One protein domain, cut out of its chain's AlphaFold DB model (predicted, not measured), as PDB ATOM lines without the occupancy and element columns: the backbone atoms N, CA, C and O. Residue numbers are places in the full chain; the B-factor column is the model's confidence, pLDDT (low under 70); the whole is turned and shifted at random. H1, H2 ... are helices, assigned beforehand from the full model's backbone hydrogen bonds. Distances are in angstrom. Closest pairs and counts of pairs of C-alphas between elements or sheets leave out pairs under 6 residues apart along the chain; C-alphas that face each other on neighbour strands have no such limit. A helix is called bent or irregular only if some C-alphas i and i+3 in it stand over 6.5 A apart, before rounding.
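Overview. This is residues 18 to 72 and 139 to 219 of the 221 residues of an uncharacterized protein of Bacteroidales bacterium (UniProt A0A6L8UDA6). H5 is the core of a compact cluster of mostly crossed helices: H2, H4 and H7 pack round it, and the long H3 crosses H2 and runs side by side with H4 in the opposite direction. Little H1 lies at one end of the longest axis and H6 at the other, touching no helix. There are 136 printed residues with seven named helices, H1 to H7 in chain order, and no named strand, an all-helix class. The radius of gyration of the C-alphas is 14.7 A, and the spans are 46 by 38 by 28 A.

Along the chain. Start at Lys 18 and find C-alpha 27 at (-2.001, -19.205, 9.808), where H1, residues 27 to 30, begins. H2 follows at residues 33 to 46, 19.7 A long. Look for C-alpha 50 at (-1.007, -9.190, 6.376); from there H3, residues 50 to 68, runs 27.2 A. Past the cut, H4 covers residues 141 to 158 over 25.0 A, and H5 residues 163 to 177 over 21.7 A. H6 is residues 190 to 198, 12.2 A long. H7, residues 207 to 218, runs 17.9 A to C-alpha 218 at (-25.570, -8.094, 5.892); it is only just irregular, with C-alphas 214 and 217 6.9 A apart.

Arrangement. H3 and H5 are the hub, touching four helices each; they only just touch each other, with 3 pairs of C-alphas within 8 A, the closest being Ile 57 and Ile 173 at 6.2 A. H5 touches H7 about perpendicular, at 88 degrees; look at C-alphas 171 and 211, the closest, 4.8 A apart. H5 touches H2 at a shallow tilt of 13 degrees, opposite ways, closest at C-alphas 42 and 169, 7.5 A. With residues 148 to 156 alone, H4 touches H5 at a steep tilt of 47 degrees, closest at C-alphas 155 and 166, 5.5 A. H3 touches H2 with residues 50 to 57 alone, closest at C-alphas 53 and 39, 5.5 A. H3 touches H4 at a shallow tilt of 18 degrees, opposite ways, closest at C-alphas 67 and 143, 6.3 A. H1 touches H3, closest at C-alphas 27 and 54, 7.0 A. H6 and H7 are close but not clearly touching, closest at C-alphas 190 and 207, 6.5 A. Every O i to N i+4 pair is within hydrogen-bond range in H2, H3, H4 and H6; H5 has 10 of 11, H7 has 6 of 8, and H1 is too short for one.

Size, cuts and confidence. The C-alphas of Tyr 25 and Gly 200 are the two farthest apart, 46.4 A. Residues 73 to 138 are not printed, and C-alphas 72 and 139 are 14.4 A apart across this cut. The link from H5 to H6, residues 178 to 189, is long. Confidence is under 70 at residue 19, residues 21 to 31, 65 to 72, residue 139 and residues 200 to 202.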
ATOM      1  N   LYS A  18     -12.983 -11.502  18.056       74.44
ATOM      2  CA  LYS A  18     -12.061 -11.065  19.124       74.44
ATOM      3  C   LYS A  18     -11.320 -12.215  19.823       74.44
ATOM      4  O   LYS A  18     -10.222 -12.026  20.344       74.44
ATOM      5  N   ASN A  19     -11.909 -13.412  19.836       66.31
ATOM      6  CA  ASN A  19     -11.315 -14.608  20.434       66.31
ATOM      7  C   ASN A  19     -10.522 -15.431  19.404       66.31
ATOM      8  O   ASN A  19      -9.777 -16.332  19.785       66.31
ATOM      9  N   PHE A  20     -10.644 -15.114  18.112       71.31
ATOM     10  CA  PHE A  20      -9.927 -15.772  17.025       71.31
ATOM     11  C   PHE A  20      -8.587 -15.066  16.767       71.31
ATOM     12  O   PHE A  20      -8.478 -14.145  15.953       71.31
ATOM     13  N   ARG A  21      -7.550 -15.458  17.517       69.38
ATOM     14  CA  ARG A  21      -6.234 -14.794  17.497       69.38
ATOM     15  C   ARG A  21      -5.359 -15.265  16.344       69.38
ATOM     16  O   ARG A  21      -5.291 -16.453  16.052       69.38
ATOM     17  N   TYR A  22      -4.616 -14.339  15.734       69.06
ATOM     18  CA  TYR A  22      -3.663 -14.683  14.685       69.06
ATOM     19  C   TYR A  22      -2.438 -15.411  15.259       69.06
ATOM     20  O   TYR A  22      -1.747 -14.862  16.113       69.06
ATOM     21  N   ASN A  23      -2.135 -16.610  14.756       68.62
ATOM     22  CA  ASN A  23      -0.910 -17.334  15.070       68.62
ATOM     23  C   ASN A  23       0.066 -17.294  13.873       68.62
ATOM     24  O   ASN A  23      -0.191 -17.958  12.863       68.62
ATOM     25  N   PRO A  24       1.199 -16.567  13.971       62.91
ATOM     26  CA  PRO A  24       2.156 -16.412  12.871       62.91
ATOM     27  C   PRO A  24       2.860 -17.716  12.474       62.91
ATOM     28  O   PRO A  24       3.396 -17.803  11.375       62.91
ATOM     29  N   TYR A  25       2.847 -18.740  13.332       50.84
ATOM     30  CA  TYR A  25       3.457 -20.040  13.043       50.84
ATOM     31  C   TYR A  25       2.510 -21.017  12.344       50.84
ATOM     32  O   TYR A  25       2.961 -22.065  11.893       50.84
ATOM     33  N   ILE A  26       1.211 -20.709  12.283       58.66
ATOM     34  CA  ILE A  26       0.178 -21.633  11.793       58.66
ATOM     35  C   ILE A  26      -0.569 -21.017  10.617       58.66
ATOM     36  O   ILE A  26      -0.618 -21.605   9.541       58.66
ATOM     37  N   HIS A  27      -1.101 -19.807  10.786       65.12
ATOM     38  CA  HIS A  27      -2.001 -19.205   9.808       65.12
ATOM     39  C   HIS A  27      -1.412 -18.989   8.409       65.12
ATOM     40  O   HIS A  27      -2.135 -19.208   7.439       65.12
ATOM     41  N   PRO A  28      -0.126 -18.625   8.244       66.62
ATOM     42  CA  PRO A  28       0.484 -18.601   6.915       66.62
ATOM     43  C   PRO A  28       0.479 -19.962   6.209       66.62
ATOM     44  O   PRO A  28       0.404 -20.006   4.987       66.62
ATOM     45  N   TYR A  29       0.558 -21.062   6.963       62.59
ATOM     46  CA  TYR A  29       0.625 -22.423   6.426       62.59
ATOM     47  C   TYR A  29      -0.755 -23.064   6.249       62.59
ATOM     48  O   TYR A  29      -0.894 -23.990   5.455       62.59
ATOM     49  N   THR A  30      -1.776 -22.580   6.964       63.69
ATOM     50  CA  THR A  30      -3.173 -22.992   6.751       63.69
ATOM     51  C   THR A  30      -3.839 -22.209   5.625       63.69
ATOM     52  O   THR A  30      -4.809 -22.690   5.045       63.69
ATOM     53  N   ALA A  31      -3.333 -21.013   5.306       68.06
ATOM     54  CA  ALA A  31      -3.850 -20.208   4.213       68.06
ATOM     55  C   ALA A  31      -3.490 -20.827   2.856       68.06
ATOM     56  O   ALA A  31      -2.321 -21.042   2.531       68.06
ATOM     57  N   ASN A  32      -4.498 -21.077   2.023       79.12
ATOM     58  CA  ASN A  32      -4.266 -21.518   0.653       79.12
ATOM     59  C   ASN A  32      -3.781 -20.357  -0.239       79.12
ATOM     60  O   ASN A  32      -3.908 -19.179   0.098       79.12
ATOM     61  N   ASN A  33      -3.281 -20.683  -1.434       82.44
ATOM     62  CA  ASN A  33      -2.732 -19.683  -2.360       82.44
ATOM     63  C   ASN A  33      -3.706 -18.536  -2.677       82.44
ATOM     64  O   ASN A  33      -3.277 -17.388  -2.762       82.44
ATOM     65  N   LYS A  34      -5.011 -18.806  -2.825       84.62
ATOM     66  CA  LYS A  34      -5.996 -17.755  -3.134       84.62
ATOM     67  C   LYS A  34      -6.203 -16.810  -1.949       84.62
ATOM     68  O   LYS A  34      -6.284 -15.600  -2.148       84.62
ATOM     69  N   GLN A  35      -6.242 -17.352  -0.732       88.12
ATOM     70  CA  GLN A  35      -6.324 -16.576   0.510       88.12
ATOM     71  C   GLN A  35      -5.094 -15.676   0.671       88.12
ATOM     72  O   GLN A  35      -5.235 -14.480   0.918       88.12
ATOM     73  N   THR A  36      -3.897 -16.220   0.441       87.12
ATOM     74  CA  THR A  36      -2.633 -15.471   0.519       87.12
ATOM     75  C   THR A  36      -2.551 -14.357  -0.523       87.12
ATOM     76  O   THR A  36      -2.196 -13.229  -0.181       87.12
ATOM     77  N   VAL A  37      -2.929 -14.631  -1.777       91.75
ATOM     78  CA  VAL A  37      -2.946 -13.617  -2.849       91.75
ATOM     79  C   VAL A  37      -3.932 -12.494  -2.527       91.75
ATOM     80  O   VAL A  37      -3.589 -11.317  -2.662       91.75
ATOM     81  N   LEU A  38      -5.138 -12.831  -2.052       92.94
ATOM     82  CA  LEU A  38      -6.101 -11.814  -1.640       92.94
ATOM     83  C   LEU A  38      -5.561 -10.981  -0.473       92.94
ATOM     84  O   LEU A  38      -5.644  -9.754  -0.508       92.94
ATOM     85  N   ALA A  39      -4.968 -11.630   0.530       93.19
ATOM     86  CA  ALA A  39      -4.401 -10.947   1.684       93.19
ATOM     87  C   ALA A  39      -3.289  -9.965   1.282       93.19
ATOM     88  O   ALA A  39      -3.279  -8.825   1.739       93.19
ATOM     89  N   GLN A  40      -2.406 -10.352   0.358       94.44
ATOM     90  CA  GLN A  40      -1.380  -9.460  -0.193       94.44
ATOM     91  C   GLN A  40      -1.986  -8.278  -0.961       94.44
ATOM     92  O   GLN A  40      -1.557  -7.135  -0.778       94.44
ATOM     93  N   LYS A  41      -3.013  -8.520  -1.790       94.00
ATOM     94  CA  LYS A  41      -3.717  -7.455  -2.526       94.00
ATOM     95  C   LYS A  41      -4.358  -6.448  -1.570       94.00
ATOM     96  O   LYS A  41      -4.219  -5.238  -1.768       94.00
ATOM     97  N   LEU A  42      -5.033  -6.934  -0.531       93.50
ATOM     98  CA  LEU A  42      -5.683  -6.095   0.472       93.50
ATOM     99  C   LEU A  42      -4.662  -5.348   1.343       93.50
ATOM    100  O   LEU A  42      -4.861  -4.166   1.609       93.50
ATOM    101  N   ASN A  43      -3.536  -5.974   1.699       93.94
ATOM    102  CA  ASN A  43      -2.437  -5.313   2.408       93.94
ATOM    103  C   ASN A  43      -1.900  -4.131   1.593       93.94
ATOM    104  O   ASN A  43      -1.810  -3.019   2.108       93.94
ATOM    105  N   LYS A  44      -1.640  -4.342   0.298       94.06
ATOM    106  CA  LYS A  44      -1.157  -3.288  -0.604       94.06
ATOM    107  C   LYS A  44      -2.173  -2.158  -0.801       94.06
ATOM    108  O   LYS A  44      -1.779  -1.003  -0.908       94.06
ATOM    109  N   SER A  45      -3.462  -2.489  -0.882       91.00
ATOM    110  CA  SER A  45      -4.513  -1.523  -1.247       91.00
ATOM    111  C   SER A  45      -5.062  -0.741  -0.050       91.00
ATOM    112  O   SER A  45      -5.443   0.416  -0.199       91.00
ATOM    113  N   TYR A  46      -5.110  -1.368   1.129       88.25
ATOM    114  CA  TYR A  46      -5.755  -0.817   2.327       88.25
ATOM    115  C   TYR A  46      -4.797  -0.620   3.511       88.25
ATOM    116  O   TYR A  46      -5.199  -0.024   4.505       88.25
ATOM    117  N   GLY A  47      -3.544  -1.086   3.426       86.62
ATOM    118  CA  GLY A  47      -2.532  -0.901   4.475       86.62
ATOM    119  C   GLY A  47      -2.704  -1.793   5.710       86.62
ATOM    120  O   GLY A  47      -2.020  -1.586   6.705       86.62
ATOM    121  N   ILE A  48      -3.597  -2.786   5.662       86.88
ATOM    122  CA  ILE A  48      -3.875  -3.687   6.793       86.88
ATOM    123  C   ILE A  48      -2.711  -4.661   6.966       86.88
ATOM    124  O   ILE A  48      -2.281  -5.243   5.964       86.88
ATOM    125  N   PRO A  49      -2.211  -4.917   8.189       90.06
ATOM    126  CA  PRO A  49      -1.193  -5.936   8.414       90.06
ATOM    127  C   PRO A  49      -1.610  -7.287   7.825       90.06
ATOM    128  O   PRO A  49      -2.714  -7.771   8.074       90.06
ATOM    129  N   LEU A  50      -0.715  -7.927   7.067       89.19
ATOM    130  CA  LEU A  50      -1.007  -9.190   6.376       89.19
ATOM    131  C   LEU A  50      -1.580 -10.259   7.323       89.19
ATOM    132  O   LEU A  50      -2.518 -10.966   6.960       89.19
ATOM    133  N   GLY A  51      -1.050 -10.345   8.548       85.00
ATOM    134  CA  GLY A  51      -1.541 -11.270   9.568       85.00
ATOM    135  C   GLY A  51      -2.996 -11.013   9.967       85.00
ATOM    136  O   GLY A  51      -3.772 -11.959  10.077       85.00
ATOM    137  N   ASN A  52      -3.404  -9.747  10.086       88.69
ATOM    138  CA  ASN A  52      -4.788  -9.396  10.401       88.69
ATOM    139  C   ASN A  52      -5.717  -9.770   9.242       88.69
ATOM    140  O   ASN A  52      -6.749 -10.388   9.472       88.69
ATOM    141  N   ILE A  53      -5.326  -9.525   7.989       91.62
ATOM    142  CA  ILE A  53      -6.154  -9.919   6.836       91.62
ATOM    143  C   ILE A  53      -6.301 -11.439   6.752       91.62
ATOM    144  O   ILE A  53      -7.402 -11.947   6.549       91.62
ATOM    145  N   LEU A  54      -5.203 -12.178   6.941       87.31
ATOM    146  CA  LEU A  54      -5.239 -13.639   6.975       87.31
ATOM    147  C   LEU A  54      -6.134 -14.146   8.109       87.31
ATOM    148  O   LEU A  54      -6.904 -15.076   7.893       87.31
ATOM    149  N   ARG A  55      -6.096 -13.507   9.284       86.94
ATOM    150  CA  ARG A  55      -6.999 -13.809  10.403       86.94
ATOM    151  C   ARG A  55      -8.466 -13.652  10.000       86.94
ATOM    152  O   ARG A  55      -9.233 -14.576  10.238       86.94
ATOM    153  N   LEU A  56      -8.839 -12.544   9.352       91.56
ATOM    154  CA  LEU A  56     -10.211 -12.292   8.878       91.56
ATOM    155  C   LEU A  56     -10.667 -13.318   7.832       91.56
ATOM    156  O   LEU A  56     -11.794 -13.812   7.884       91.56
ATOM    157  N   ILE A  57      -9.785 -13.652   6.887       89.19
ATOM    158  CA  ILE A  57     -10.066 -14.631   5.835       89.19
ATOM    159  C   ILE A  57     -10.261 -16.026   6.439       89.19
ATOM    160  O   ILE A  57     -11.278 -16.661   6.177       89.19
ATOM    161  N   ILE A  58      -9.328 -16.487   7.276       82.81
ATOM    162  CA  ILE A  58      -9.397 -17.813   7.908       82.81
ATOM    163  C   ILE A  58     -10.613 -17.893   8.831       82.81
ATOM    164  O   ILE A  58     -11.342 -18.878   8.785       82.81
ATOM    165  N   TYR A  59     -10.879 -16.842   9.608       84.06
ATOM    166  CA  TYR A  59     -12.087 -16.755  10.421       84.06
ATOM    167  C   TYR A  59     -13.347 -16.960   9.580       84.06
ATOM    168  O   TYR A  59     -14.202 -17.762   9.943       84.06
ATOM    169  N   THR A  60     -13.433 -16.277   8.435       87.50
ATOM    170  CA  THR A  60     -14.566 -16.401   7.512       87.50
ATOM    171  C   THR A  60     -14.683 -17.818   6.950       87.50
ATOM    172  O   THR A  60     -15.783 -18.356   6.894       87.50
ATOM    173  N   ASP A  61     -13.568 -18.454   6.585       80.75
ATOM    174  CA  ASP A  61     -13.545 -19.846   6.113       80.75
ATOM    175  C   ASP A  61     -14.154 -20.808   7.139       80.75
ATOM    176  O   ASP A  61     -15.071 -21.579   6.841       80.75
ATOM    177  N   VAL A  62     -13.662 -20.711   8.378       74.06
ATOM    178  CA  VAL A  62     -14.083 -21.535   9.513       74.06
ATOM    179  C   VAL A  62     -15.560 -21.298   9.808       74.06
ATOM    180  O   VAL A  62     -16.345 -22.238   9.873       74.06
ATOM    181  N   ALA A  63     -15.955 -20.031   9.908       75.81
ATOM    182  CA  ALA A  63     -17.323 -19.599  10.144       75.81
ATOM    183  C   ALA A  63     -18.327 -20.142   9.117       75.81
ATOM    184  O   ALA A  63     -19.384 -20.655   9.487       75.81
ATOM    185  N   LEU A  64     -18.014 -20.009   7.825       76.88
ATOM    186  CA  LEU A  64     -18.892 -20.464   6.748       76.88
ATOM    187  C   LEU A  64     -18.934 -21.994   6.671       76.88
ATOM    188  O   LEU A  64     -19.987 -22.558   6.374       76.88
ATOM    189  N   SER A  65     -17.819 -22.666   6.971       68.31
ATOM    190  CA  SER A  65     -17.752 -24.131   7.028       68.31
ATOM    191  C   SER A  65     -18.617 -24.675   8.167       68.31
ATOM    192  O   SER A  65     -19.561 -25.418   7.909       68.31
ATOM    193  N   LEU A  66     -18.404 -24.198   9.398       61.19
ATOM    194  CA  LEU A  66     -19.177 -24.608  10.578       61.19
ATOM    195  C   LEU A  66     -20.662 -24.226  10.473       61.19
ATOM    196  O   LEU A  66     -21.540 -24.941  10.951       61.19
ATOM    197  N   GLY A  67     -20.963 -23.103   9.820       57.34
ATOM    198  CA  GLY A  67     -22.334 -22.659   9.595       57.34
ATOM    199  C   GLY A  67     -23.130 -23.546   8.631       57.34
ATOM    200  O   GLY A  67     -24.340 -23.713   8.798       57.34
ATOM    201  N   ASN A  68     -22.457 -24.141   7.644       51.81
ATOM    202  CA  ASN A  68     -23.045 -25.151   6.757       51.81
ATOM    203  C   ASN A  68     -23.157 -26.515   7.448       51.81
ATOM    204  O   ASN A  68     -24.055 -27.297   7.143       51.81
ATOM    205  N   GLU A  69     -22.288 -26.772   8.422       46.62
ATOM    206  CA  GLU A  69     -22.241 -27.981   9.240       46.62
ATOM    207  C   GLU A  69     -23.248 -27.978  10.404       46.62
ATOM    208  O   GLU A  69     -23.075 -28.704  11.379       46.62
ATOM    209  N   ARG A  70     -24.407 -27.316  10.255       43.22
ATOM    210  CA  ARG A  70     -25.609 -27.625  11.064       43.22
ATOM    211  C   ARG A  70     -26.060 -29.109  10.947       43.22
ATOM    212  O   ARG A  70     -27.058 -29.487  11.549       43.22
ATOM    213  N   GLU A  71     -25.318 -29.957  10.220       41.72
ATOM    214  CA  GLU A  71     -25.409 -31.427  10.196       41.72
ATOM    215  C   GLU A  71     -24.234 -32.183  10.855       41.72
ATOM    216  O   GLU A  71     -24.322 -33.406  10.974       41.72
ATOM    217  N   LEU A  72     -23.175 -31.526  11.351       40.78
ATOM    218  CA  LEU A  72     -22.252 -32.182  12.282       40.78
ATOM    219  C   LEU A  72     -22.886 -32.191  13.671       40.78
ATOM    220  O   LEU A  72     -22.679 -31.315  14.509       40.78
ATOM    221  N   THR A 139     -25.357 -21.315   2.701       68.25
ATOM    222  CA  THR A 139     -25.070 -20.774   4.028       68.25
ATOM    223  C   THR A 139     -26.214 -19.865   4.439       68.25
ATOM    224  O   THR A 139     -26.573 -18.954   3.699       68.25
ATOM    225  N   SER A 140     -26.798 -20.111   5.613       74.56
ATOM    226  CA  SER A 140     -27.962 -19.337   6.047       74.56
ATOM    227  C   SER A 140     -27.646 -17.837   6.113       74.56
ATOM    228  O   SER A 140     -26.589 -17.439   6.614       74.56
ATOM    229  N   SER A 141     -28.597 -17.002   5.686       80.56
ATOM    230  CA  SER A 141     -28.506 -15.534   5.773       80.56
ATOM    231  C   SER A 141     -28.155 -15.053   7.190       80.56
ATOM    232  O   SER A 141     -27.396 -14.102   7.362       80.56
ATOM    233  N   LEU A 142     -28.620 -15.758   8.232       81.44
ATOM    234  CA  LEU A 142     -28.289 -15.456   9.628       81.44
ATOM    235  C   LEU A 142     -26.793 -15.605   9.931       81.44
ATOM    236  O   LEU A 142     -26.219 -14.744  10.595       81.44
ATOM    237  N   ILE A 143     -26.153 -16.665   9.434       81.69
ATOM    238  CA  ILE A 143     -24.708 -16.871   9.600       81.69
ATOM    239  C   ILE A 143     -23.941 -15.807   8.817       81.69
ATOM    240  O   ILE A 143     -23.028 -15.194   9.363       81.69
ATOM    241  N   LEU A 144     -24.354 -15.527   7.576       87.75
ATOM    242  CA  LEU A 144     -23.731 -14.484   6.757       87.75
ATOM    243  C   LEU A 144     -23.789 -13.113   7.437       87.75
ATOM    244  O   LEU A 144     -22.782 -12.411   7.469       87.75
ATOM    245  N   LYS A 145     -24.932 -12.766   8.043       90.25
ATOM    246  CA  LYS A 145     -25.103 -11.527   8.816       90.25
ATOM    247  C   LYS A 145     -24.187 -11.465  10.033       90.25
ATOM    248  O   LYS A 145     -23.549 -10.439  10.257       90.25
ATOM    249  N   LYS A 146     -24.080 -12.556  10.799       87.81
ATOM    250  CA  LYS A 146     -23.181 -12.622  11.966       87.81
ATOM    251  C   LYS A 146     -21.721 -12.448  11.557       87.81
ATOM    252  O   LYS A 146     -21.034 -11.603  12.121       87.81
ATOM    253  N   VAL A 147     -21.278 -13.175  10.531       89.94
ATOM    254  CA  VAL A 147     -19.915 -13.061   9.991       89.94
ATOM    255  C   VAL A 147     -19.642 -11.643   9.504       89.94
ATOM    256  O   VAL A 147     -18.664 -11.035   9.924       89.94
ATOM    257  N   ALA A 148     -20.504 -11.100   8.641       93.25
ATOM    258  CA  ALA A 148     -20.320  -9.763   8.088       93.25
ATOM    259  C   ALA A 148     -20.284  -8.694   9.190       93.25
ATOM    260  O   ALA A 148     -19.459  -7.787   9.120       93.25
ATOM    261  N   THR A 149     -21.121  -8.825  10.222       93.19
ATOM    262  CA  THR A 149     -21.159  -7.894  11.357       93.19
ATOM    263  C   THR A 149     -19.892  -7.978  12.212       93.19
ATOM    264  O   THR A 149     -19.318  -6.939  12.529       93.19
ATOM    265  N   GLU A 150     -19.388  -9.176  12.532       91.81
ATOM    266  CA  GLU A 150     -18.118  -9.326  13.267       91.81
ATOM    267  C   GLU A 150     -16.933  -8.750  12.484       91.81
ATOM    268  O   GLU A 150     -16.138  -7.983  13.031       91.81
ATOM    269  N   LEU A 151     -16.838  -9.068  11.187       94.69
ATOM    270  CA  LEU A 151     -15.796  -8.516  10.319       94.69
ATOM    271  C   LEU A 151     -15.898  -6.991  10.234       94.69
ATOM    272  O   LEU A 151     -14.882  -6.300  10.272       94.69
ATOM    273  N   TYR A 152     -17.118  -6.461  10.110       95.44
ATOM    274  CA  TYR A 152     -17.346  -5.025  10.035       95.44
ATOM    275  C   TYR A 152     -16.915  -4.331  11.320       95.44
ATOM    276  O   TYR A 152     -16.168  -3.363  11.231       95.44
ATOM    277  N   ASN A 153     -17.310  -4.857  12.482       93.12
ATOM    278  CA  ASN A 153     -16.955  -4.297  13.782       93.12
ATOM    279  C   ASN A 153     -15.439  -4.253  13.992       93.12
ATOM    280  O   ASN A 153     -14.927  -3.221  14.424       93.12
ATOM    281  N   GLU A 154     -14.712  -5.317  13.642       92.12
ATOM    282  CA  GLU A 154     -13.245  -5.325  13.705       92.12
ATOM    283  C   GLU A 154     -12.644  -4.266  12.768       92.12
ATOM    284  O   GLU A 154     -11.814  -3.455  13.179       92.12
ATOM    285  N   LEU A 155     -13.095  -4.223  11.511       93.69
ATOM    286  CA  LEU A 155     -12.561  -3.293  10.514       93.69
ATOM    287  C   LEU A 155     -12.886  -1.827  10.839       93.69
ATOM    288  O   LEU A 155     -12.058  -0.949  10.603       93.69
ATOM    289  N   SER A 156     -14.080  -1.536  11.358       92.19
ATOM    290  CA  SER A 156     -14.514  -0.169  11.663       92.19
ATOM    291  C   SER A 156     -14.039   0.326  13.026       92.19
ATOM    292  O   SER A 156     -13.799   1.522  13.174       92.19
ATOM    293  N   THR A 157     -13.926  -0.556  14.021       87.94
ATOM    294  CA  THR A 157     -13.648  -0.167  15.416       87.94
ATOM    295  C   THR A 157     -12.173  -0.306  15.753       87.94
ATOM    296  O   THR A 157     -11.561   0.661  16.207       87.94
ATOM    297  N   GLU A 158     -11.586  -1.474  15.484       86.94
ATOM    298  CA  GLU A 158     -10.190  -1.762  15.828       86.94
ATOM    299  C   GLU A 158      -9.245  -1.157  14.785       86.94
ATOM    300  O   GLU A 158      -8.357  -0.369  15.113       86.94
ATOM    301  N   GLU A 159      -9.499  -1.440  13.505       87.81
ATOM    302  CA  GLU A 159      -8.683  -0.929  12.391       87.81
ATOM    303  C   GLU A 159      -9.089   0.495  11.952       87.81
ATOM    304  O   GLU A 159      -8.405   1.126  11.145       87.81
ATOM    305  N   LYS A 160     -10.192   1.032  12.502       89.88
ATOM    306  CA  LYS A 160     -10.698   2.403  12.271       89.88
ATOM    307  C   LYS A 160     -10.940   2.754  10.799       89.88
ATOM    308  O   LYS A 160     -10.818   3.917  10.396       89.88
ATOM    309  N   PHE A 161     -11.296   1.776   9.968       92.81
ATOM    310  CA  PHE A 161     -11.659   2.047   8.583       92.81
ATOM    311  C   PHE A 161     -13.019   2.727   8.465       92.81
ATOM    312  O   PHE A 161     -13.952   2.483   9.223       92.81
ATOM    313  N   SER A 162     -13.150   3.555   7.426       94.12
ATOM    314  CA  SER A 162     -14.448   4.098   7.026       94.12
ATOM    315  C   SER A 162     -15.438   2.963   6.718       94.12
ATOM    316  O   SER A 162     -15.011   1.983   6.092       94.12
ATOM    317  N   PRO A 163     -16.747   3.147   6.973       94.19
ATOM    318  CA  PRO A 163     -17.786   2.170   6.643       94.19
ATOM    319  C   PRO A 163     -17.668   1.593   5.230       94.19
ATOM    320  O   PRO A 163     -17.726   0.385   5.030       94.19
ATOM    321  N   TRP A 164     -17.429   2.457   4.240       94.31
ATOM    322  CA  TRP A 164     -17.307   2.042   2.845       94.31
ATOM    323  C   TRP A 164     -16.141   1.069   2.619       94.31
ATOM    324  O   TRP A 164     -16.343   0.006   2.038       94.31
ATOM    325  N   ARG A 165     -14.946   1.386   3.141       94.06
ATOM    326  CA  ARG A 165     -13.769   0.503   3.056       94.06
ATOM    327  C   ARG A 165     -14.012  -0.842   3.735       94.06
ATOM    328  O   ARG A 165     -13.688  -1.866   3.138       94.06
ATOM    329  N   SER A 166     -14.613  -0.849   4.927       95.69
ATOM    330  CA  SER A 166     -14.934  -2.087   5.648       95.69
ATOM    331  C   SER A 166     -15.843  -2.993   4.814       95.69
ATOM    332  O   SER A 166     -15.542  -4.171   4.634       95.69
ATOM    333  N   LEU A 167     -16.896  -2.427   4.210       96.50
ATOM    334  CA  LEU A 167     -17.800  -3.170   3.326       96.50
ATOM    335  C   LEU A 167     -17.082  -3.729   2.086       96.50
ATOM    336  O   LEU A 167     -17.313  -4.878   1.719       96.50
ATOM    337  N   CYS A 168     -16.187  -2.958   1.458       95.75
ATOM    338  CA  CYS A 168     -15.412  -3.439   0.309       95.75
ATOM    339  C   CYS A 168     -14.490  -4.608   0.684       95.75
ATOM    340  O   CYS A 168     -14.432  -5.594  -0.048       95.75
ATOM    341  N   ILE A 169     -13.793  -4.530   1.824       96.19
ATOM    342  CA  ILE A 169     -12.905  -5.603   2.304       96.19
ATOM    343  C   ILE A 169     -13.702  -6.882   2.570       96.19
ATOM    344  O   ILE A 169     -13.318  -7.948   2.090       96.19
ATOM    345  N   ILE A 170     -14.841  -6.781   3.264       96.62
ATOM    346  CA  ILE A 170     -15.740  -7.926   3.488       96.62
ATOM    347  C   ILE A 170     -16.212  -8.499   2.151       96.62
ATOM    348  O   ILE A 170     -16.201  -9.713   1.967       96.62
ATOM    349  N   GLY A 171     -16.556  -7.638   1.189       95.88
ATOM    350  CA  GLY A 171     -16.979  -8.048  -0.148       95.88
ATOM    351  C   GLY A 171     -15.917  -8.860  -0.879       95.88
ATOM    352  O   GLY A 171     -16.228  -9.909  -1.438       95.88
ATOM    353  N   TYR A 172     -14.654  -8.438  -0.804       96.56
ATOM    354  CA  TYR A 172     -13.528  -9.200  -1.341       96.56
ATOM    355  C   TYR A 172     -13.390 -10.581  -0.685       96.56
ATOM    356  O   TYR A 172     -13.172 -11.574  -1.382       96.56
ATOM    357  N   ILE A 173     -13.534 -10.656   0.642       95.25
ATOM    358  CA  ILE A 173     -13.475 -11.926   1.377       95.25
ATOM    359  C   ILE A 173     -14.657 -12.821   0.979       95.25
ATOM    360  O   ILE A 173     -14.466 -13.993   0.686       95.25
ATOM    361  N   PHE A 174     -15.876 -12.295   0.883       94.31
ATOM    362  CA  PHE A 174     -17.052 -13.089   0.508       94.31
ATOM    363  C   PHE A 174     -17.008 -13.554  -0.959       94.31
ATOM    364  O   PHE A 174     -17.406 -14.684  -1.262       94.31
ATOM    365  N   ALA A 175     -16.461 -12.734  -1.863       93.12
ATOM    366  CA  ALA A 175     -16.220 -13.103  -3.259       93.12
ATOM    367  C   ALA A 175     -15.272 -14.309  -3.385       93.12
ATOM    368  O   ALA A 175     -15.472 -15.169  -4.248       93.12
ATOM    369  N   LEU A 176     -14.265 -14.404  -2.503       91.62
ATOM    370  CA  LEU A 176     -13.332 -15.535  -2.456       91.62
ATOM    371  C   LEU A 176     -14.059 -16.869  -2.231       91.62
ATOM    372  O   LEU A 176     -13.695 -17.877  -2.840       91.62
ATOM    373  N   TYR A 177     -15.103 -16.864  -1.400       87.19
ATOM    374  CA  TYR A 177     -15.873 -18.058  -1.037       87.19
ATOM    375  C   TYR A 177     -17.101 -18.309  -1.914       87.19
ATOM    376  O   TYR A 177     -17.772 -19.328  -1.726       87.19
ATOM    377  N   LYS A 178     -17.378 -17.435  -2.894       86.44
ATOM    378  CA  LYS A 178     -18.601 -17.485  -3.716       86.44
ATOM    379  C   LYS A 178     -19.855 -17.528  -2.846       86.44
ATOM    380  O   LYS A 178     -20.728 -18.374  -3.040       86.44
ATOM    381  N   VAL A 179     -19.912 -16.631  -1.862       85.25
ATOM    382  CA  VAL A 179     -21.080 -16.496  -0.988       85.25
ATOM    383  C   VAL A 179     -22.313 -16.192  -1.839       85.25
ATOM    384  O   VAL A 179     -22.303 -15.262  -2.651       85.25
ATOM    385  N   LYS A 180     -23.359 -17.002  -1.649       85.44
ATOM    386  CA  LYS A 180     -24.694 -16.751  -2.188       85.44
ATOM    387  C   LYS A 180     -25.432 -15.778  -1.280       85.44
ATOM    388  O   LYS A 180     -25.347 -15.890  -0.061       85.44
ATOM    389  N   LEU A 181     -26.115 -14.830  -1.894       84.75
ATOM    390  CA  LEU A 181     -26.926 -13.821  -1.241       84.75
ATOM    391  C   LEU A 181     -28.400 -14.229  -1.274       84.75
ATOM    392  O   LEU A 181     -28.803 -15.129  -2.007       84.75
ATOM    393  N   ASP A 182     -29.209 -13.512  -0.505       82.50
ATOM    394  CA  ASP A 182     -30.631 -13.792  -0.288       82.50
ATOM    395  C   ASP A 182     -31.447 -13.591  -1.578       82.50
ATOM    396  O   ASP A 182     -32.525 -14.158  -1.729       82.50
ATOM    397  N   ASP A 183     -30.922 -12.814  -2.533       79.44
ATOM    398  CA  ASP A 183     -31.498 -12.628  -3.869       79.44
ATOM    399  C   ASP A 183     -31.142 -13.762  -4.854       79.44
ATOM    400  O   ASP A 183     -31.434 -13.670  -6.047       79.44
ATOM    401  N   GLY A 184     -30.487 -14.825  -4.373       76.56
ATOM    402  CA  GLY A 184     -30.005 -15.954  -5.171       76.56
ATOM    403  C   GLY A 184     -28.736 -15.654  -5.977       76.56
ATOM    404  O   GLY A 184     -28.171 -16.557  -6.604       76.56
ATOM    405  N   GLY A 185     -28.256 -14.405  -5.964       82.50
ATOM    406  CA  GLY A 185     -27.015 -13.994  -6.606       82.50
ATOM    407  C   GLY A 185     -25.785 -14.490  -5.849       82.50
ATOM    408  O   GLY A 185     -25.811 -14.711  -4.646       82.50
ATOM    409  N   THR A 186     -24.665 -14.662  -6.548       88.75
ATOM    410  CA  THR A 186     -23.363 -14.927  -5.917       88.75
ATOM    411  C   THR A 186     -22.502 -13.676  -5.988       88.75
ATOM    412  O   THR A 186     -22.524 -12.972  -7.003       88.75
ATOM    413  N   ILE A 187     -21.731 -13.400  -4.936       90.44
ATOM    414  CA  ILE A 187     -20.761 -12.301  -4.969       90.44
ATOM    415  C   ILE A 187     -19.644 -12.655  -5.952       90.44
ATOM    416  O   ILE A 187     -18.948 -13.663  -5.801       90.44
ATOM    417  N   LEU A 188     -19.487 -11.807  -6.965       92.25
ATOM    418  CA  LEU A 188     -18.514 -11.987  -8.036       92.25
ATOM    419  C   LEU A 188     -17.111 -11.572  -7.592       92.25
ATOM    420  O   LEU A 188     -16.941 -10.613  -6.832       92.25
ATOM    421  N   THR A 189     -16.095 -12.258  -8.114       91.88
ATOM    422  CA  THR A 189     -14.719 -11.738  -8.083       91.88
ATOM    423  C   THR A 189     -14.563 -10.592  -9.082       91.88
ATOM    424  O   THR A 189     -15.367 -10.446  -9.996       91.88
ATOM    425  N   GLU A 190     -13.511  -9.788  -8.931       91.50
ATOM    426  CA  GLU A 190     -13.216  -8.663  -9.836       91.50
ATOM    427  C   GLU A 190     -13.120  -9.124 -11.296       91.50
ATOM    428  O   GLU A 190     -13.743  -8.545 -12.175       91.50
ATOM    429  N   GLU A 191     -12.444 -10.249 -11.540       90.19
ATOM    430  CA  GLU A 191     -12.327 -10.851 -12.873       90.19
ATOM    431  C   GLU A 191     -13.687 -11.252 -13.468       90.19
ATOM    432  O   GLU A 191     -13.929 -11.043 -14.654       90.19
ATOM    433  N   GLU A 192     -14.590 -11.814 -12.662       91.31
ATOM    434  CA  GLU A 192     -15.932 -12.203 -13.115       91.31
ATOM    435  C   GLU A 192     -16.823 -10.987 -13.356       91.31
ATOM    436  O   GLU A 192     -17.618 -10.970 -14.297       91.31
ATOM    437  N   TYR A 193     -16.685  -9.969 -12.509       91.44
ATOM    438  CA  TYR A 193     -17.369  -8.696 -12.665       91.44
ATOM    439  C   TYR A 193     -16.963  -8.022 -13.980       91.44
ATOM    440  O   TYR A 193     -17.824  -7.662 -14.784       91.44
ATOM    441  N   ASP A 194     -15.658  -7.948 -14.248       89.31
ATOM    442  CA  ASP A 194     -15.113  -7.372 -15.476       89.31
ATOM    443  C   ASP A 194     -15.539  -8.159 -16.719       89.31
ATOM    444  O   ASP A 194     -15.905  -7.562 -17.733       89.31
ATOM    445  N   GLN A 195     -15.535  -9.495 -16.655       89.75
ATOM    446  CA  GLN A 195     -16.034 -10.341 -17.746       89.75
ATOM    447  C   GLN A 195     -17.513 -10.072 -18.036       89.75
ATOM    448  O   GLN A 195     -17.897  -9.934 -19.198       89.75
ATOM    449  N   ARG A 196     -18.340  -9.955 -16.991       86.88
ATOM    450  CA  ARG A 196     -19.773  -9.675 -17.131       86.88
ATOM    451  C   ARG A 196     -20.038  -8.295 -17.727       86.88
ATOM    452  O   ARG A 196     -20.941  -8.178 -18.556       86.88
ATOM    453  N   ASN A 197     -19.247  -7.298 -17.328       84.88
ATOM    454  CA  ASN A 197     -19.332  -5.938 -17.852       84.88
ATOM    455  C   ASN A 197     -18.932  -5.896 -19.339       84.88
ATOM    456  O   ASN A 197     -19.657  -5.376 -20.181       84.88
ATOM    457  N   ARG A 198     -17.826  -6.564 -19.701       84.25
ATOM    458  CA  ARG A 198     -17.367  -6.686 -21.101       84.25
ATOM    459  C   ARG A 198     -18.324  -7.475 -21.995       84.25
ATOM    460  O   ARG A 198     -18.332  -7.255 -23.200       84.25
ATOM    461  N   ALA A 199     -19.123  -8.375 -21.427       83.56
ATOM    462  CA  ALA A 199     -20.136  -9.143 -22.151       83.56
ATOM    463  C   ALA A 199     -21.391  -8.324 -22.528       83.56
ATOM    464  O   ALA A 199     -22.388  -8.908 -22.946       83.56
ATOM    465  N   GLY A 200     -21.362  -6.992 -22.388       69.94
ATOM    466  CA  GLY A 200     -22.439  -6.097 -22.824       69.94
ATOM    467  C   GLY A 200     -23.545  -5.887 -21.792       69.94
ATOM    468  O   GLY A 200     -24.579  -5.308 -22.114       69.94
ATOM    469  N   ASN A 201     -23.342  -6.335 -20.550       69.88
ATOM    470  CA  ASN A 201     -24.158  -5.886 -19.430       69.88
ATOM    471  C   ASN A 201     -23.475  -4.641 -18.868       69.88
ATOM    472  O   ASN A 201     -22.665  -4.797 -17.961       69.88
ATOM    473  N   ASP A 202     -23.737  -3.454 -19.420       68.50
ATOM    474  CA  ASP A 202     -23.213  -2.193 -18.873       68.50
ATOM    475  C   ASP A 202     -23.617  -2.087 -17.396       68.50
ATOM    476  O   ASP A 202     -24.757  -1.751 -17.055       68.50
ATOM    477  N   LEU A 203     -22.694  -2.445 -16.502       75.38
ATOM    478  CA  LEU A 203     -22.919  -2.349 -15.072       75.38
ATOM    479  C   LEU A 203     -22.660  -0.887 -14.686       75.38
ATOM    480  O   LEU A 203     -21.555  -0.387 -14.892       75.38
ATOM    481  N   PRO A 204     -23.656  -0.178 -14.128       77.19
ATOM    482  CA  PRO A 204     -23.563   1.264 -13.892       77.19
ATOM    483  C   PRO A 204     -22.646   1.632 -12.716       77.19
ATOM    484  O   PRO A 204     -22.419   2.810 -12.451       77.19
ATOM    485  N   GLU A 205     -22.152   0.642 -11.977       88.75
ATOM    486  CA  GLU A 205     -21.325   0.821 -10.791       88.75
ATOM    487  C   GLU A 205     -19.887   0.343 -11.046       88.75
ATOM    488  O   GLU A 205     -19.605  -0.406 -11.971       88.75
ATOM    489  N   THR A 206     -18.939   0.795 -10.233       92.06
ATOM    490  CA  THR A 206     -17.590   0.213 -10.182       92.06
ATOM    491  C   THR A 206     -17.604  -1.065  -9.343       92.06
ATOM    492  O   THR A 206     -18.470  -1.241  -8.484       92.06
ATOM    493  N   TYR A 207     -16.594  -1.928  -9.489       93.31
ATOM    494  CA  TYR A 207     -16.520  -3.157  -8.689       93.31
ATOM    495  C   TYR A 207     -16.537  -2.897  -7.169       93.31
ATOM    496  O   TYR A 207     -17.180  -3.622  -6.414       93.31
ATOM    497  N   LEU A 208     -15.897  -1.822  -6.694       93.88
ATOM    498  CA  LEU A 208     -15.915  -1.472  -5.267       93.88
ATOM    499  C   LEU A 208     -17.295  -0.999  -4.790       93.88
ATOM    500  O   LEU A 208     -17.696  -1.315  -3.668       93.88
ATOM    501  N   GLN A 209     -18.031  -0.270  -5.636       94.06
ATOM    502  CA  GLN A 209     -19.420   0.108  -5.363       94.06
ATOM    503  C   GLN A 209     -20.323  -1.129  -5.322       94.06
ATOM    504  O   GLN A 209     -21.075  -1.268  -4.360       94.06
ATOM    505  N   TYR A 210     -20.141  -2.057  -6.267       94.25
ATOM    506  CA  TYR A 210     -20.805  -3.360  -6.277       94.25
ATOM    507  C   TYR A 210     -20.556  -4.138  -4.980       94.25
ATOM    508  O   TYR A 210     -21.496  -4.596  -4.336       94.25
ATOM    509  N   LEU A 211     -19.306  -4.253  -4.527       94.50
ATOM    510  CA  LEU A 211     -19.010  -4.948  -3.270       94.50
ATOM    511  C   LEU A 211     -19.689  -4.269  -2.074       94.50
ATOM    512  O   LEU A 211     -20.328  -4.934  -1.259       94.50
ATOM    513  N   SER A 212     -19.586  -2.941  -1.979       94.00
ATOM    514  CA  SER A 212     -20.184  -2.192  -0.872       94.00
ATOM    515  C   SER A 212     -21.710  -2.323  -0.841       94.00
ATOM    516  O   SER A 212     -22.282  -2.529   0.233       94.00
ATOM    517  N   SER A 213     -22.372  -2.238  -2.000       92.00
ATOM    518  CA  SER A 213     -23.830  -2.343  -2.119       92.00
ATOM    519  C   SER A 213     -24.328  -3.742  -1.757       92.00
ATOM    520  O   SER A 213     -25.330  -3.869  -1.055       92.00
ATOM    521  N   ARG A 214     -23.588  -4.786  -2.151       92.44
ATOM    522  CA  ARG A 214     -23.938  -6.190  -1.889       92.44
ATOM    523  C   ARG A 214     -23.742  -6.618  -0.440       92.44
ATOM    524  O   ARG A 214     -24.517  -7.433   0.045       92.44
ATOM    525  N   ILE A 215     -22.741  -6.076   0.253       94.69
ATOM    526  CA  ILE A 215     -22.468  -6.430   1.655       94.69
ATOM    527  C   ILE A 215     -23.311  -5.628   2.641       94.69
ATOM    528  O   ILE A 215     -23.657  -6.145   3.700       94.69
ATOM    529  N   ARG A 216     -23.675  -4.384   2.310       94.06
ATOM    530  CA  ARG A 216     -24.400  -3.493   3.228       94.06
ATOM    531  C   ARG A 216     -25.630  -4.127   3.905       94.06
ATOM    532  O   ARG A 216     -25.756  -3.931   5.107       94.06
ATOM    533  N   PRO A 217     -26.495  -4.909   3.227       92.75
ATOM    534  CA  PRO A 217     -27.651  -5.550   3.868       92.75
ATOM    535  C   PRO A 217     -27.302  -6.595   4.943       92.75
ATOM    536  O   PRO A 217     -28.180  -7.014   5.701       92.75
ATOM    537  N   TYR A 218     -26.046  -7.046   4.990       91.06
ATOM    538  CA  TYR A 218     -25.570  -8.094   5.892       91.06
ATOM    539  C   TYR A 218     -24.879  -7.561   7.145       91.06
ATOM    540  O   TYR A 218     -24.620  -8.324   8.071       91.06
ATOM    541  N   VAL A 219     -24.596  -6.263   7.192       89.62
ATOM    542  CA  VAL A 219     -24.018  -5.606   8.361       89.62
ATOM    543  C   VAL A 219     -25.150  -4.883   9.083       89.62
ATOM    544  O   VAL A 219     -25.838  -4.059   8.479       89.62
TER     545      VAL A 219